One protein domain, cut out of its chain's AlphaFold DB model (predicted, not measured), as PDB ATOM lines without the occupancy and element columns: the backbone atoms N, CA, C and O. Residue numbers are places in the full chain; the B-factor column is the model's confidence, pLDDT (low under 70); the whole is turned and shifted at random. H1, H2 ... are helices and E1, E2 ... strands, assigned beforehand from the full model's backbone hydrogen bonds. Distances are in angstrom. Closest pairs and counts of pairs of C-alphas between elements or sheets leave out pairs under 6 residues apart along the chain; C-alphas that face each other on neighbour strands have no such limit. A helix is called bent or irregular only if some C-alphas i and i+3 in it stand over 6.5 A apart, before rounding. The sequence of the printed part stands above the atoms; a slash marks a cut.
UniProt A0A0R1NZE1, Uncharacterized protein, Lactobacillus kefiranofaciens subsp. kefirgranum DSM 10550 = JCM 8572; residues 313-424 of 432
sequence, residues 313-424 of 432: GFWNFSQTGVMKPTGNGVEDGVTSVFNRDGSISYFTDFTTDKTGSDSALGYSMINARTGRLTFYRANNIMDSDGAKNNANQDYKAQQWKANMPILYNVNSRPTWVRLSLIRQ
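Overview. This is residues 313 to 424 of the 432 residues of an uncharacterized protein of Lactobacillus kefiranofaciens subsp. kefirgranum DSM 10550 = JCM 8572 (UniProt A0A0R1NZE1). A strongly twisted wall of four antiparallel strands, E1 to E4, stands beside a second part, a long bent hairpin of E5 and E6 with the helix H1 packed on it. The first printed residues, 313 to 318, stick out as a free tail. The 112 printed residues hold six named strands and one named helix, in the order E1 E2 E3 E4 H1 E5 E6; the class is mostly strand. The whole is compact, with a radius of gyration of the C-alphas of 15.0 A and spans of 47 by 39 by 30 A.

Along the chain. E1 is residues 335 to 338, beginning at C-alpha 335 (133.248, 140.423, 145.687). E2, residues 344 to 351, is 23.3 A long; E3 is residues 362 to 367 and E4 residues 373 to 377. H1, residues 384 to 394, is 15.1 A long. E5, residues 400 to 410, is 23.2 A long, and E6, residues 413 to 423, is 28.2 A, ending at C-alpha 423 (121.922, 122.646, 144.218).

Arrangement. E1 to E4 form a meander, each strand the antiparallel neighbour of the one before, with N 337 and O 345 at 2.7 A, N 346 and O 366 at 2.8 A, and N 365 and O 374 at 2.8 A. Residues 324 to 325 pair antiparallel with 350 to 351 of E2. H1 only grazes this sheet, with residues 384 to 385. Every O i to N i+4 pair in H1 is within hydrogen-bond range. The closest C-alphas of H1 and E5 are those of Lys 388 and Ala 402, 5.4 A apart. In the hairpin E5 and E6, N 415 and O 408 are 2.7 A apart; E5 bends by 76 degrees at residue 407. The closest C-alphas of E2 and E5, Phe 347 and Ile 406, are 7.4 A apart.

Size, cuts and confidence. The C-alphas of Trp 315 and Gln 398 are the farthest apart, 47.4 A. The printed part has no cut, and no link is long. The mean pLDDT of the printed part is 79.5; residues 353 to 358, 402 to 403, 409 to 415 and 417 to 424 are under 70.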
ATOM      1  N   GLY A 313     156.385 144.623 157.712       93.81
ATOM      2  CA  GLY A 313     157.486 144.257 156.821       93.81
ATOM      3  C   GLY A 313     157.768 142.752 156.782       93.81
ATOM      4  O   GLY A 313     156.982 141.949 157.277       93.81
ATOM      5  N   PHE A 314     158.879 142.378 156.141       93.44
ATOM      6  CA  PHE A 314     159.252 140.977 155.915       93.44
ATOM      7  C   PHE A 314     159.680 140.267 157.207       93.44
ATOM      8  O   PHE A 314     159.269 139.140 157.451       93.44
ATOM      9  N   TRP A 315     160.443 140.947 158.066       92.38
ATOM     10  CA  TRP A 315     161.037 140.389 159.289       92.38
ATOM     11  C   TRP A 315     160.045 140.207 160.462       92.38
ATOM     12  O   TRP A 315     160.454 140.091 161.613       92.38
ATOM     13  N   ASN A 316     158.736 140.177 160.194       91.75
ATOM     14  CA  ASN A 316     157.686 139.976 161.199       91.75
ATOM     15  C   ASN A 316     157.493 138.485 161.534       91.75
ATOM     16  O   ASN A 316     156.425 137.915 161.296       91.75
ATOM     17  N   PHE A 317     158.533 137.836 162.063       89.06
ATOM     18  CA  PHE A 317     158.513 136.399 162.369       89.06
ATOM     19  C   PHE A 317     157.509 136.013 163.458       89.06
ATOM     20  O   PHE A 317     156.979 134.906 163.441       89.06
ATOM     21  N   SER A 318     157.189 136.941 164.359       87.88
ATOM     22  CA  SER A 318     156.152 136.776 165.381       87.88
ATOM     23  C   SER A 318     154.727 136.802 164.818       87.88
ATOM     24  O   SER A 318     153.773 136.663 165.583       87.88
ATOM     25  N   GLN A 319     154.562 137.031 163.505       87.62
ATOM     26  CA  GLN A 319     153.271 137.170 162.819       87.62
ATOM     27  C   GLN A 319     152.348 138.203 163.485       87.62
ATOM     28  O   GLN A 319     151.118 138.125 163.417       87.62
ATOM     29  N   THR A 320     152.930 139.210 164.139       87.94
ATOM     30  CA  THR A 320     152.169 140.202 164.891       87.94
ATOM     31  C   THR A 320     151.257 140.968 163.941       87.94
ATOM     32  O   THR A 320     151.718 141.516 162.944       87.94
ATOM     33  N   GLY A 321     149.956 141.009 164.236       86.88
ATOM     34  CA  GLY A 321     148.959 141.744 163.451       86.88
ATOM     35  C   GLY A 321     148.873 141.353 161.971       86.88
ATOM     36  O   GLY A 321     148.426 142.186 161.180       86.88
ATOM     37  N   VAL A 322     149.322 140.145 161.616       90.56
ATOM     38  CA  VAL A 322     149.092 139.543 160.302       90.56
ATOM     39  C   VAL A 322     147.641 139.093 160.225       90.56
ATOM     40  O   VAL A 322     147.094 138.535 161.174       90.56
ATOM     41  N   MET A 323     147.025 139.365 159.087       92.12
ATOM     42  CA  MET A 323     145.691 138.889 158.749       92.12
ATOM     43  C   MET A 323     145.687 138.443 157.296       92.12
ATOM     44  O   MET A 323     146.389 139.021 156.459       92.12
ATOM     45  N   LYS A 324     144.879 137.438 156.996       91.38
ATOM     46  CA  LYS A 324     144.798 136.838 155.673       91.38
ATOM     47  C   LYS A 324     143.406 137.051 155.092       91.38
ATOM     48  O   LYS A 324     142.430 136.758 155.781       91.38
ATOM     49  N   PRO A 325     143.290 137.559 153.852       92.31
ATOM     50  CA  PRO A 325     142.006 137.566 153.169       92.31
ATOM     51  C   PRO A 325     141.547 136.121 152.940       92.31
ATOM     52  O   PRO A 325     142.345 135.280 152.522       92.31
ATOM     53  N   THR A 326     140.274 135.833 153.192       86.69
ATOM     54  CA  THR A 326     139.702 134.480 153.025       86.69
ATOM     55  C   THR A 326     139.691 134.026 151.563       86.69
ATOM     56  O   THR A 326     139.766 132.838 151.269       86.69
ATOM     57  N   GLY A 327     139.629 134.977 150.622       83.25
ATOM     58  CA  GLY A 327     139.570 134.692 149.188       83.25
ATOM     59  C   GLY A 327     138.229 134.106 148.740       83.25
ATOM     60  O   GLY A 327     138.149 133.509 147.671       83.25
ATOM     61  N   ASN A 328     137.170 134.271 149.538       81.44
ATOM     62  CA  ASN A 328     135.840 133.723 149.253       81.44
ATOM     63  C   ASN A 328     135.022 134.506 148.222       81.44
ATOM     64  O   ASN A 328     133.883 134.129 147.923       81.44
ATOM     65  N   GLY A 329     135.584 135.590 147.694       78.62
ATOM     66  CA  GLY A 329     134.974 136.332 146.614       78.62
ATOM     67  C   GLY A 329     134.955 135.569 145.294       78.62
ATOM     68  O   GLY A 329     135.765 134.682 145.036       78.62
ATOM     69  N   VAL A 330     133.978 135.908 144.463       77.00
ATOM     70  CA  VAL A 330     133.680 135.205 143.210       77.00
ATOM     71  C   VAL A 330     134.547 135.655 142.034       77.00
ATOM     72  O   VAL A 330     134.600 134.946 141.033       77.00
ATOM     73  N   GLU A 331     135.245 136.785 142.168       78.75
ATOM     74  CA  GLU A 331     136.122 137.367 141.148       78.75
ATOM     75  C   GLU A 331     137.517 137.577 141.754       78.75
ATOM     76  O   GLU A 331     137.715 138.446 142.599       78.75
ATOM     77  N   ASP A 332     138.487 136.733 141.390       83.50
ATOM     78  CA  ASP A 332     139.861 136.746 141.929       83.50
ATOM     79  C   ASP A 332     139.962 136.740 143.470       83.50
ATOM     80  O   ASP A 332     140.956 137.193 144.034       83.50
ATOM     81  N   GLY A 333     138.947 136.224 144.169       85.19
ATOM     82  CA  GLY A 333     138.884 136.197 145.634       85.19
ATOM     83  C   GLY A 333     138.247 137.431 146.278       85.19
ATOM     84  O   GLY A 333     138.138 137.473 147.505       85.19
ATOM     85  N   VAL A 334     137.762 138.395 145.485       88.50
ATOM     86  CA  VAL A 334     136.986 139.558 145.950       88.50
ATOM     87  C   VAL A 334     135.535 139.523 145.455       88.50
ATOM     88  O   VAL A 334     135.183 138.763 144.552       88.50
ATOM     89  N   THR A 335     134.656 140.295 146.098       87.00
ATOM     90  CA  THR A 335     133.248 140.423 145.687       87.00
ATOM     91  C   THR A 335     132.900 141.872 145.406       87.00
ATOM     92  O   THR A 335     133.010 142.710 146.296       87.00
ATOM     93  N   SER A 336     132.432 142.156 144.198       88.31
ATOM     94  CA  SER A 336     131.958 143.481 143.793       88.31
ATOM     95  C   SER A 336     130.643 143.834 144.499       88.31
ATOM     96  O   SER A 336     129.700 143.042 144.509       88.31
ATOM     97  N   VAL A 337     130.585 145.016 145.116       85.25
ATOM     98  CA  VAL A 337     129.456 145.544 145.894       85.25
ATOM     99  C   VAL A 337     129.082 146.926 145.373       85.25
ATOM    100  O   VAL A 337     129.909 147.836 145.365       85.25
ATOM    101  N   PHE A 338     127.821 147.100 144.976       85.62
ATOM    102  CA  PHE A 338     127.284 148.406 144.596       85.62
ATOM    103  C   PHE A 338     126.959 149.226 145.847       85.62
ATOM    104  O   PHE A 338     126.181 148.793 146.700       85.62
ATOM    105  N   ASN A 339     127.538 150.419 145.945       82.75
ATOM    106  CA  ASN A 339     127.304 151.342 147.046       82.75
ATOM    107  C   ASN A 339     126.182 152.333 146.703       82.75
ATOM    108  O   ASN A 339     125.903 152.643 145.544       82.75
ATOM    109  N   ARG A 340     125.570 152.899 147.747       76.69
ATOM    110  CA  ARG A 340     124.484 153.886 147.634       76.69
ATOM    111  C   ARG A 340     124.905 155.191 146.952       76.69
ATOM    112  O   ARG A 340     124.070 155.859 146.354       76.69
ATOM    113  N   ASP A 341     126.172 155.566 147.064       82.56
ATOM    114  CA  ASP A 341     126.726 156.783 146.462       82.56
ATOM    115  C   ASP A 341     127.018 156.638 144.957       82.56
ATOM    116  O   ASP A 341     127.583 157.548 144.353       82.56
ATOM    117  N   GLY A 342     126.633 155.510 144.345       84.88
ATOM    118  CA  GLY A 342     126.880 155.229 142.933       84.88
ATOM    119  C   GLY A 342     128.301 154.750 142.643       84.88
ATOM    120  O   GLY A 342     128.702 154.736 141.486       84.88
ATOM    121  N   SER A 343     129.076 154.376 143.667       89.12
ATOM    122  CA  SER A 343     130.390 153.748 143.495       89.12
ATOM    123  C   SER A 343     130.325 152.225 143.642       89.12
ATOM    124  O   SER A 343     129.392 151.679 144.230       89.12
ATOM    125  N   ILE A 344     131.346 151.531 143.143       91.38
ATOM    126  CA  ILE A 344     131.541 150.094 143.358       91.38
ATOM    127  C   ILE A 344     132.702 149.900 144.335       91.38
ATOM    128  O   ILE A 344     133.708 150.614 144.277       91.38
ATOM    129  N   SER A 345     132.555 148.948 145.253       91.88
ATOM    130  CA  SER A 345     133.603 148.525 146.178       91.88
ATOM    131  C   SER A 345     133.815 147.020 146.110       91.88
ATOM    132  O   SER A 345     132.855 146.266 146.020       91.88
ATOM    133  N   TYR A 346     135.052 146.571 146.261       92.25
ATOM    134  CA  TYR A 346     135.373 145.164 146.454       92.25
ATOM    135  C   TYR A 346     135.388 144.816 147.937       92.25
ATOM    136  O   TYR A 346     136.179 145.369 148.708       92.25
ATOM    137  N   PHE A 347     134.520 143.887 148.318       89.81
ATOM    138  CA  PHE A 347     134.442 143.301 149.646       89.81
ATOM    139  C   PHE A 347     135.390 142.106 149.773       89.81
ATOM    140  O   PHE A 347     135.455 141.238 148.892       89.81
ATOM    141  N   THR A 348     136.103 142.033 150.894       90.44
ATOM    142  CA  THR A 348     136.887 140.859 151.302       90.44
ATOM    143  C   THR A 348     136.985 140.817 152.814       90.44
ATOM    144  O   THR A 348     137.373 141.803 153.437       90.44
ATOM    145  N   ASP A 349     136.664 139.689 153.428       89.62
ATOM    146  CA  ASP A 349     136.876 139.486 154.855       89.62
ATOM    147  C   ASP A 349     138.243 138.868 155.150       89.62
ATOM    148  O   ASP A 349     138.910 138.293 154.286       89.62
ATOM    149  N   PHE A 350     138.675 139.051 156.392       90.12
ATOM    150  CA  PHE A 350     139.987 138.664 156.874       90.12
ATOM    151  C   PHE A 350     139.855 137.730 158.065       90.12
ATOM    152  O   PHE A 350     139.100 138.001 159.001       90.12
ATOM    153  N   THR A 351     140.673 136.690 158.053       89.06
ATOM    154  CA  THR A 351     140.840 135.736 159.146       89.06
ATOM    155  C   THR A 351     142.296 135.726 159.620       89.06
ATOM    156  O   THR A 351     143.162 136.434 159.084       89.06
ATOM    157  N   THR A 352     142.564 134.969 160.675       81.19
ATOM    158  CA  THR A 352     143.914 134.741 161.193       81.19
ATOM    159  C   THR A 352     144.603 133.608 160.431       81.19
ATOM    160  O   THR A 352     143.965 132.667 159.978       81.19
ATOM    161  N   ASP A 353     145.931 133.661 160.328       69.75
ATOM    162  CA  ASP A 353     146.738 132.564 159.762       69.75
ATOM    163  C   ASP A 353     146.923 131.386 160.742       69.75
ATOM    164  O   ASP A 353     147.575 130.391 160.420       69.75
ATOM    165  N   LYS A 354     146.363 131.484 161.953       68.69
ATOM    166  CA  LYS A 354     146.439 130.432 162.972       68.69
ATOM    167  C   LYS A 354     145.443 129.314 162.667       68.69
ATOM    168  O   LYS A 354     144.247 129.559 162.541       68.69
ATOM    169  N   THR A 355     145.934 128.080 162.619       57.38
ATOM    170  CA  THR A 355     145.122 126.867 162.448       57.38
ATOM    171  C   THR A 355     144.025 126.762 163.510       57.38
ATOM    172  O   THR A 355     144.318 126.871 164.701       57.38
ATOM    173  N   GLY A 356     142.783 126.509 163.082       55.88
ATOM    174  CA  GLY A 356     141.641 126.228 163.964       55.88
ATOM    175  C   GLY A 356     140.866 127.450 164.468       55.88
ATOM    176  O   GLY A 356     140.093 127.319 165.412       55.88
ATOM    177  N   SER A 357     141.071 128.634 163.887       63.12
ATOM    178  CA  SER A 357     140.299 129.831 164.229       63.12
ATOM    179  C   SER A 357     139.384 130.233 163.075       63.12
ATOM    180  O   SER A 357     139.851 130.793 162.093       63.12
ATOM    181  N   ASP A 358     138.080 130.012 163.247       67.06
ATOM    182  CA  ASP A 358     137.035 130.438 162.300       67.06
ATOM    183  C   ASP A 358     136.539 131.863 162.615       67.06
ATOM    184  O   ASP A 358     135.358 132.180 162.473       67.06
ATOM    185  N   SER A 359     137.399 132.723 163.170       77.62
ATOM    186  CA  SER A 359     137.018 134.059 163.646       77.62
ATOM    187  C   SER A 359     137.436 135.147 162.663       77.62
ATOM    188  O   SER A 359     138.619 135.340 162.388       77.62
ATOM    189  N   ALA A 360     136.462 135.936 162.210       81.00
ATOM    190  CA  ALA A 360     136.705 137.124 161.410       81.00
ATOM    191  C   ALA A 360     137.461 138.172 162.236       81.00
ATOM    192  O   ALA A 360     136.996 138.607 163.291       81.00
ATOM    193  N   LEU A 361     138.591 138.641 161.709       85.81
ATOM    194  CA  LEU A 361     139.336 139.789 162.242       85.81
ATOM    195  C   LEU A 361     138.769 141.127 161.736       85.81
ATOM    196  O   LEU A 361     139.019 142.196 162.304       85.81
ATOM    197  N   GLY A 362     138.032 141.088 160.629       87.56
ATOM    198  CA  GLY A 362     137.484 142.265 159.971       87.56
ATOM    199  C   GLY A 362     137.188 142.023 158.502       87.56
ATOM    200  O   GLY A 362     137.280 140.904 158.007       87.56
ATOM    201  N   TYR A 363     136.856 143.096 157.800       88.69
ATOM    202  CA  TYR A 363     136.693 143.091 156.351       88.69
ATOM    203  C   TYR A 363     137.185 144.405 155.749       88.69
ATOM    204  O   TYR A 363     137.201 145.452 156.407       88.69
ATOM    205  N   SER A 364     137.610 144.351 154.491       91.94
ATOM    206  CA  SER A 364     137.934 145.514 153.682       91.94
ATOM    207  C   SER A 364     136.831 145.806 152.670       91.94
ATOM    208  O   SER A 364     136.143 144.912 152.177       91.94
ATOM    209  N   MET A 365     136.694 147.093 152.371       91.81
ATOM    210  CA  MET A 365     135.979 147.631 151.223       91.81
ATOM    211  C   MET A 365     136.978 148.467 150.427       91.81
ATOM    212  O   MET A 365     137.406 149.526 150.897       91.81
ATOM    213  N   ILE A 366     137.398 147.984 149.260       95.00
ATOM    214  CA  ILE A 366     138.286 148.723 148.353       95.00
ATOM    215  C   ILE A 366     137.420 149.417 147.312       95.00
ATOM    216  O   ILE A 366     136.743 148.734 146.557       95.00
ATOM    217  N   ASN A 367     137.454 150.744 147.224       95.25
ATOM    218  CA  ASN A 367     136.749 151.453 146.154       95.25
ATOM    219  C   ASN A 367     137.325 151.034 144.786       95.25
ATOM    220  O   ASN A 367     138.512 151.248 144.539       95.25
ATOM    221  N   ALA A 368     136.504 150.452 143.910       95.25
ATOM    222  CA  ALA A 368     136.945 149.871 142.640       95.25
ATOM    223  C   ALA A 368     137.472 150.933 141.663       95.25
ATOM    224  O   ALA A 368     138.386 150.675 140.882       95.25
ATOM    225  N   ARG A 369     136.979 152.174 141.761       95.00
ATOM    226  CA  ARG A 369     137.461 153.288 140.940       95.00
ATOM    227  C   ARG A 369     138.807 153.821 141.420       95.00
ATOM    228  O   ARG A 369     139.670 154.104 140.598       95.00
ATOM    229  N   THR A 370     139.004 154.009 142.726       94.88
ATOM    230  CA  THR A 370     140.180 154.724 143.262       94.88
ATOM    231  C   THR A 370     141.258 153.830 143.871       94.88
ATOM    232  O   THR A 370     142.396 154.273 144.014       94.88
ATOM    233  N   GLY A 371     140.920 152.599 144.256       95.31
ATOM    234  CA  GLY A 371     141.797 151.688 144.995       95.31
ATOM    235  C   GLY A 371     141.931 151.995 146.486       95.31
ATOM    236  O   GLY A 371     142.739 151.363 147.167       95.31
ATOM    237  N   ARG A 372     141.162 152.954 147.018       96.19
ATOM    238  CA  ARG A 372     141.194 153.299 148.444       96.19
ATOM    239  C   ARG A 372     140.585 152.175 149.277       96.19
ATOM    240  O   ARG A 372     139.404 151.863 149.125       96.19
ATOM    241  N   LEU A 373     141.373 151.617 150.191       96.06
ATOM    242  CA  LEU A 373     140.959 150.558 151.106       96.06
ATOM    243  C   LEU A 373     140.372 151.153 152.388       96.06
ATOM    244  O   LEU A 373     141.026 151.922 153.087       96.06
ATOM    245  N   THR A 374     139.162 150.745 152.755       93.44
ATOM    246  CA  THR A 374     138.599 151.004 154.086       93.44
ATOM    247  C   THR A 374     138.489 149.691 154.838       93.44
ATOM    248  O   THR A 374     137.820 148.774 154.374       93.44
ATOM    249  N   PHE A 375     139.155 149.582 155.986       91.81
ATOM    250  CA  PHE A 375     139.120 148.390 156.826       91.81
ATOM    251  C   PHE A 375     138.211 148.590 158.032       91.81
ATOM    252  O   PHE A 375     138.316 149.593 158.744       91.81
ATOM    253  N   TYR A 376     137.375 147.597 158.297       87.25
ATOM    254  CA  TYR A 376     136.444 147.560 159.411       87.25
ATOM    255  C   TYR A 376     136.810 146.389 160.307       87.25
ATOM    256  O   TYR A 376     136.904 145.251 159.845       87.25
ATOM    257  N   ARG A 377     137.015 146.663 161.595       85.31
ATOM    258  CA  ARG A 377     137.262 145.602 162.571       85.31
ATOM    259  C   ARG A 377     135.968 144.862 162.872       85.31
ATOM    260  O   ARG A 377     134.925 145.487 163.059       85.31
ATOM    261  N   ALA A 378     136.080 143.546 162.945       77.44
ATOM    262  CA  ALA A 378     135.043 142.643 163.405       77.44
ATOM    263  C   ALA A 378     135.591 141.911 164.631       77.44
ATOM    264  O   ALA A 378     136.730 141.460 164.612       77.44
ATOM    265  N   ASN A 379     134.786 141.814 165.685       74.12
ATOM    266  CA  ASN A 379     135.114 141.041 166.878       74.12
ATOM    267  C   ASN A 379     133.968 140.065 167.138       74.12
ATOM    268  O   ASN A 379     132.810 140.458 167.001       74.12
ATOM    269  N   ASN A 380     134.284 138.841 167.569       70.75
ATOM    270  CA  ASN A 380     133.304 137.806 167.928       70.75
ATOM    271  C   ASN A 380     132.330 137.451 166.791       70.75
ATOM    272  O   ASN A 380     131.159 137.161 167.029       70.75
ATOM    273  N   ILE A 381     132.801 137.510 165.545       76.12
ATOM    274  CA  ILE A 381     132.033 137.121 164.361       76.12
ATOM    275  C   ILE A 381     132.814 136.006 163.677       76.12
ATOM    276  O   ILE A 381     134.035 136.081 163.580       76.12
ATOM    277  N   MET A 382     132.111 134.978 163.219       79.69
ATOM    278  CA  MET A 382     132.703 133.910 162.419       79.69
ATOM    279  C   MET A 382     133.187 134.458 161.070       79.69
ATOM    280  O   MET A 382     132.550 135.362 160.534       79.69
ATOM    281  N   ASP A 383     134.276 133.953 160.506       79.50
ATOM    282  CA  ASP A 383     134.691 134.324 159.148       79.50
ATOM    283  C   ASP A 383     133.796 133.703 158.065       79.50
ATOM    284  O   ASP A 383     132.869 132.926 158.326       79.50
ATOM    285  N   SER A 384     134.025 134.107 156.818       79.00
ATOM    286  CA  SER A 384     133.255 133.605 155.683       79.00
ATOM    287  C   SER A 384     133.478 132.121 155.387       79.00
ATOM    288  O   SER A 384     132.571 131.494 154.831       79.00
ATOM    289  N   ASP A 385     134.629 131.548 155.752       81.88
ATOM    290  CA  ASP A 385     134.907 130.120 155.585       81.88
ATOM    291  C   ASP A 385     134.034 129.300 156.535       81.88
ATOM    292  O   ASP A 385     133.273 128.436 156.084       81.88
ATOM    293  N   GLY A 386     134.036 129.648 157.825       75.94
ATOM    294  CA  GLY A 386     133.132 129.073 158.819       75.94
ATOM    295  C   GLY A 386     131.663 129.276 158.435       75.94
ATOM    296  O   GLY A 386     130.867 128.334 158.453       75.94
ATOM    297  N   ALA A 387     131.296 130.472 157.960       79.25
ATOM    298  CA  ALA A 387     129.930 130.761 157.518       79.25
ATOM    299  C   ALA A 387     129.486 129.906 156.324       79.25
ATOM    300  O   ALA A 387     128.332 129.464 156.280       79.25
ATOM    301  N   LYS A 388     130.374 129.659 155.356       79.88
ATOM    302  CA  LYS A 388     130.112 128.756 154.226       79.88
ATOM    303  C   LYS A 388     130.029 127.303 154.679       79.88
ATOM    304  O   LYS A 388     129.158 126.583 154.196       79.88
ATOM    305  N   ASN A 389     130.901 126.872 155.585       82.56
ATOM    306  CA  ASN A 389     130.910 125.502 156.090       82.56
ATOM    307  C   ASN A 389     129.629 125.182 156.862       82.56
ATOM    308  O   ASN A 389     128.965 124.203 156.517       82.56
ATOM    309  N   ASN A 390     129.214 126.054 157.785       80.38
ATOM    310  CA  ASN A 390     127.955 125.901 158.520       80.38
ATOM    311  C   ASN A 390     126.761 125.860 157.562       80.38
ATOM    312  O   ASN A 390     125.948 124.947 157.619       80.38
ATOM    313  N   ALA A 391     126.722 126.764 156.579       78.62
ATOM    314  CA  ALA A 391     125.691 126.749 155.540       78.62
ATOM    315  C   ALA A 391     125.595 125.411 154.794       78.62
ATOM    316  O   ALA A 391     124.510 124.899 154.536       78.62
ATOM    317  N   ASN A 392     126.745 124.879 154.385       81.62
ATOM    318  CA  ASN A 392     126.815 123.650 153.609       81.62
ATOM    319  C   ASN A 392     126.406 122.434 154.446       81.62
ATOM    320  O   ASN A 392     125.940 121.449 153.878       81.62
ATOM    321  N   GLN A 393     126.600 122.492 155.765       82.69
ATOM    322  CA  GLN A 393     126.133 121.472 156.700       82.69
ATOM    323  C   GLN A 393     124.618 121.573 156.909       82.69
ATOM    324  O   GLN A 393     123.931 120.569 156.720       82.69
ATOM    325  N   ASP A 394     124.095 122.774 157.178       82.19
ATOM    326  CA  ASP A 394     122.658 123.029 157.371       82.19
ATOM    327  C   ASP A 394     121.828 122.572 156.164       82.19
ATOM    328  O   ASP A 394     120.752 121.997 156.314       82.19
ATOM    329  N   TYR A 395     122.350 122.795 154.952       78.25
ATOM    330  CA  TYR A 395     121.689 122.424 153.700       78.25
ATOM    331  C   TYR A 395     122.323 121.215 152.998       78.25
ATOM    332  O   TYR A 395     122.217 121.060 151.773       78.25
ATOM    333  N   LYS A 396     122.991 120.337 153.761       79.81
ATOM    334  CA  LYS A 396     123.651 119.139 153.220       79.81
ATOM    335  C   LYS A 396     122.655 118.218 152.517       79.81
ATOM    336  O   LYS A 396     122.956 117.708 151.441       79.81
ATOM    337  N   ALA A 397     121.456 118.044 153.077       77.50
ATOM    338  CA  ALA A 397     120.407 117.203 152.495       77.50
ATOM    339  C   ALA A 397     119.925 117.726 151.130       77.50
ATOM    340  O   ALA A 397     119.715 116.954 150.198       77.50
ATOM    341  N   GLN A 398     119.817 119.048 150.980       80.19
ATOM    342  CA  GLN A 398     119.434 119.707 149.729       80.19
ATOM    343  C   GLN A 398     120.602 119.799 148.736       80.19
ATOM    344  O   GLN A 398     120.410 120.262 147.608       80.19
ATOM    345  N   GLN A 399     121.802 119.359 149.138       76.50
ATOM    346  CA  GLN A 399     123.039 119.449 148.363       76.50
ATOM    347  C   GLN A 399     123.326 120.889 147.917       76.50
ATOM    348  O   GLN A 399     123.807 121.136 146.809       76.50
ATOM    349  N   TRP A 400     122.976 121.865 148.758       74.12
ATOM    350  CA  TRP A 400     123.220 123.266 148.451       74.12
ATOM    351  C   TRP A 400     124.638 123.663 148.840       74.12
ATOM    352  O   TRP A 400     125.138 123.304 149.903       74.12
ATOM    353  N   LYS A 401     125.285 124.436 147.967       70.19
ATOM    354  CA  LYS A 401     126.576 125.062 148.249       70.19
ATOM    355  C   LYS A 401     126.406 126.562 148.429       70.19
ATOM    356  O   LYS A 401     125.897 127.246 147.537       70.19
ATOM    357  N   ALA A 402     126.847 127.057 149.579       66.88
ATOM    358  CA  ALA A 402     126.954 128.473 149.873       66.88
ATOM    359  C   ALA A 402     128.069 129.118 149.051       66.88
ATOM    360  O   ALA A 402     129.194 128.615 148.991       66.88
ATOM    361  N   ASN A 403     127.753 130.260 148.449       68.88
ATOM    362  CA  ASN A 403     128.709 131.064 147.706       68.88
ATOM    363  C   ASN A 403     128.512 132.555 148.006       68.88
ATOM    364  O   ASN A 403     127.403 132.975 148.343       68.88
ATOM    365  N   MET A 404     129.590 133.326 147.845       71.31
ATOM    366  CA  MET A 404     129.614 134.784 147.990       71.31
ATOM    367  C   MET A 404     129.029 135.286 149.328       71.31
ATOM    368  O   MET A 404     128.000 135.968 149.340       71.31
ATOM    369  N   PRO A 405     129.623 134.899 150.471       74.19
ATOM    370  CA  PRO A 405     129.236 135.433 151.770       74.19
ATOM    371  C   PRO A 405     129.683 136.894 151.884       74.19
ATOM    372  O   PRO A 405     130.858 137.210 151.719       74.19
ATOM    373  N   ILE A 406     128.745 137.784 152.192       73.38
ATOM    374  CA  ILE A 406     129.041 139.189 152.480       73.38
ATOM    375  C   ILE A 406     128.522 139.505 153.879       73.38
ATOM    376  O   ILE A 406     127.408 139.114 154.246       73.38
ATOM    377  N   LEU A 407     129.343 140.190 154.672       71.44
ATOM    378  CA  LEU A 407     128.985 140.563 156.032       71.44
ATOM    379  C   LEU A 407     128.171 141.855 156.014       71.44
ATOM    380  O   LEU A 407     128.681 142.922 155.677       71.44
ATOM    381  N   TYR A 408     126.919 141.762 156.445       70.50
ATOM    382  CA  TYR A 408     126.044 142.912 156.627       70.50
ATOM    383  C   TYR A 408     125.691 143.087 158.090       70.50
ATOM    384  O   TYR A 408     125.848 142.183 158.901       70.50
ATOM    385  N   ASN A 409     125.171 144.253 158.441       64.81
ATOM    386  CA  ASN A 409     124.518 144.466 159.716       64.81
ATOM    387  C   ASN A 409     123.000 144.529 159.498       64.81
ATOM    388  O   ASN A 409     122.486 145.477 158.902       64.81
ATOM    389  N   VAL A 410     122.306 143.490 159.966       60.88
ATOM    390  CA  VAL A 410     120.850 143.333 159.912       60.88
ATOM    391  C   VAL A 410     120.315 143.544 161.326       60.88
ATOM    392  O   VAL A 410     120.662 142.804 162.242       60.88
ATOM    393  N   ASN A 411     119.482 144.568 161.529       63.34
ATOM    394  CA  ASN A 411     118.895 144.897 162.838       63.34
ATOM    395  C   ASN A 411     119.935 145.043 163.969       63.34
ATOM    396  O   ASN A 411     119.769 144.501 165.060       63.34
ATOM    397  N   SER A 412     121.024 145.773 163.714       64.50
ATOM    398  CA  SER A 412     122.145 145.959 164.654       64.50
ATOM    399  C   SER A 412     122.955 144.692 164.971       64.50
ATOM    400  O   SER A 412     123.819 144.740 165.848       64.50
ATOM    401  N   ARG A 413     122.731 143.583 164.249       63.47
ATOM    402  CA  ARG A 413     123.499 142.339 164.365       63.47
ATOM    403  C   ARG A 413     124.307 142.074 163.088       63.47
ATOM    404  O   ARG A 413     123.733 142.056 161.998       63.47
ATOM    405  N   PRO A 414     125.624 141.828 163.187       66.81
ATOM    406  CA  PRO A 414     126.409 141.348 162.056       66.81
ATOM    407  C   PRO A 414     125.860 139.996 161.591       66.81
ATOM    408  O   PRO A 414     125.689 139.086 162.395       66.81
ATOM    409  N   THR A 415     125.536 139.869 160.312       66.38
ATOM    410  CA  THR A 415     124.931 138.683 159.707       66.38
ATOM    411  C   THR A 415     125.565 138.446 158.347       66.38
ATOM    412  O   THR A 415     125.607 139.340 157.499       66.38
ATOM    413  N   TRP A 416     126.042 137.223 158.127       72.56
ATOM    414  CA  TRP A 416     126.484 136.774 156.815       72.56
ATOM    415  C   TRP A 416     125.276 136.559 155.914       72.56
ATOM    416  O   TRP A 416     124.484 135.643 156.130       72.56
ATOM    417  N   VAL A 417     125.141 137.398 154.891       68.00
ATOM    418  CA  VAL A 417     124.130 137.205 153.851       68.00
ATOM    419  C   VAL A 417     124.786 136.488 152.685       68.00
ATOM    420  O   VAL A 417     125.862 136.864 152.218       68.00
ATOM    421  N   ARG A 418     124.123 135.430 152.222       68.94
ATOM    422  CA  ARG A 418     124.545 134.624 151.078       68.94
ATOM    423  C   ARG A 418     123.627 134.932 149.912       68.94
ATOM    424  O   ARG A 418     122.409 134.902 150.060       68.94
ATOM    425  N   LEU A 419     124.218 135.192 148.757       56.00
ATOM    426  CA  LEU A 419     123.485 135.643 147.575       56.00
ATOM    427  C   LEU A 419     123.133 134.516 146.596       56.00
ATOM    428  O   LEU A 419     122.362 134.720 145.660       56.00
ATOM    429  N   SER A 420     123.635 133.301 146.829       54.03
ATOM    430  CA  SER A 420     123.188 132.110 146.103       54.03
ATOM    431  C   SER A 420     123.382 130.832 146.920       54.03
ATOM    432  O   SER A 420     124.448 130.631 147.507       54.03
ATOM    433  N   LEU A 421     122.380 129.950 146.882       49.06
ATOM    434  CA  LEU A 421     122.477 128.534 147.240       49.06
ATOM    435  C   LEU A 421     122.352 127.744 145.932       49.06
ATOM    436  O   LEU A 421     121.359 127.883 145.219       49.06
ATOM    437  N   ILE A 422     123.385 126.984 145.565       45.94
ATOM    438  CA  ILE A 422     123.396 126.198 144.320       45.94
ATOM    439  C   ILE A 422     123.180 124.730 144.672       45.94
ATOM    440  O   ILE A 422     124.007 124.166 145.383       45.94
ATOM    441  N   ARG A 423     122.118 124.104 144.148       37.50
ATOM    442  CA  ARG A 423     121.922 122.646 144.218       37.50
ATOM    443  C   ARG A 423     123.000 121.951 143.383       37.50
ATOM    444  O   ARG A 423     123.088 122.205 142.183       37.50
ATOM    445  N   GLN A 424     123.807 121.083 143.992       30.59
ATOM    446  CA  GLN A 424     124.608 120.116 143.245       30.59
ATOM    447  C   GLN A 424     123.632 119.156 142.565       30.59
ATOM    448  O   GLN A 424     123.032 118.294 143.199       30.59
TER     449      GLN A 424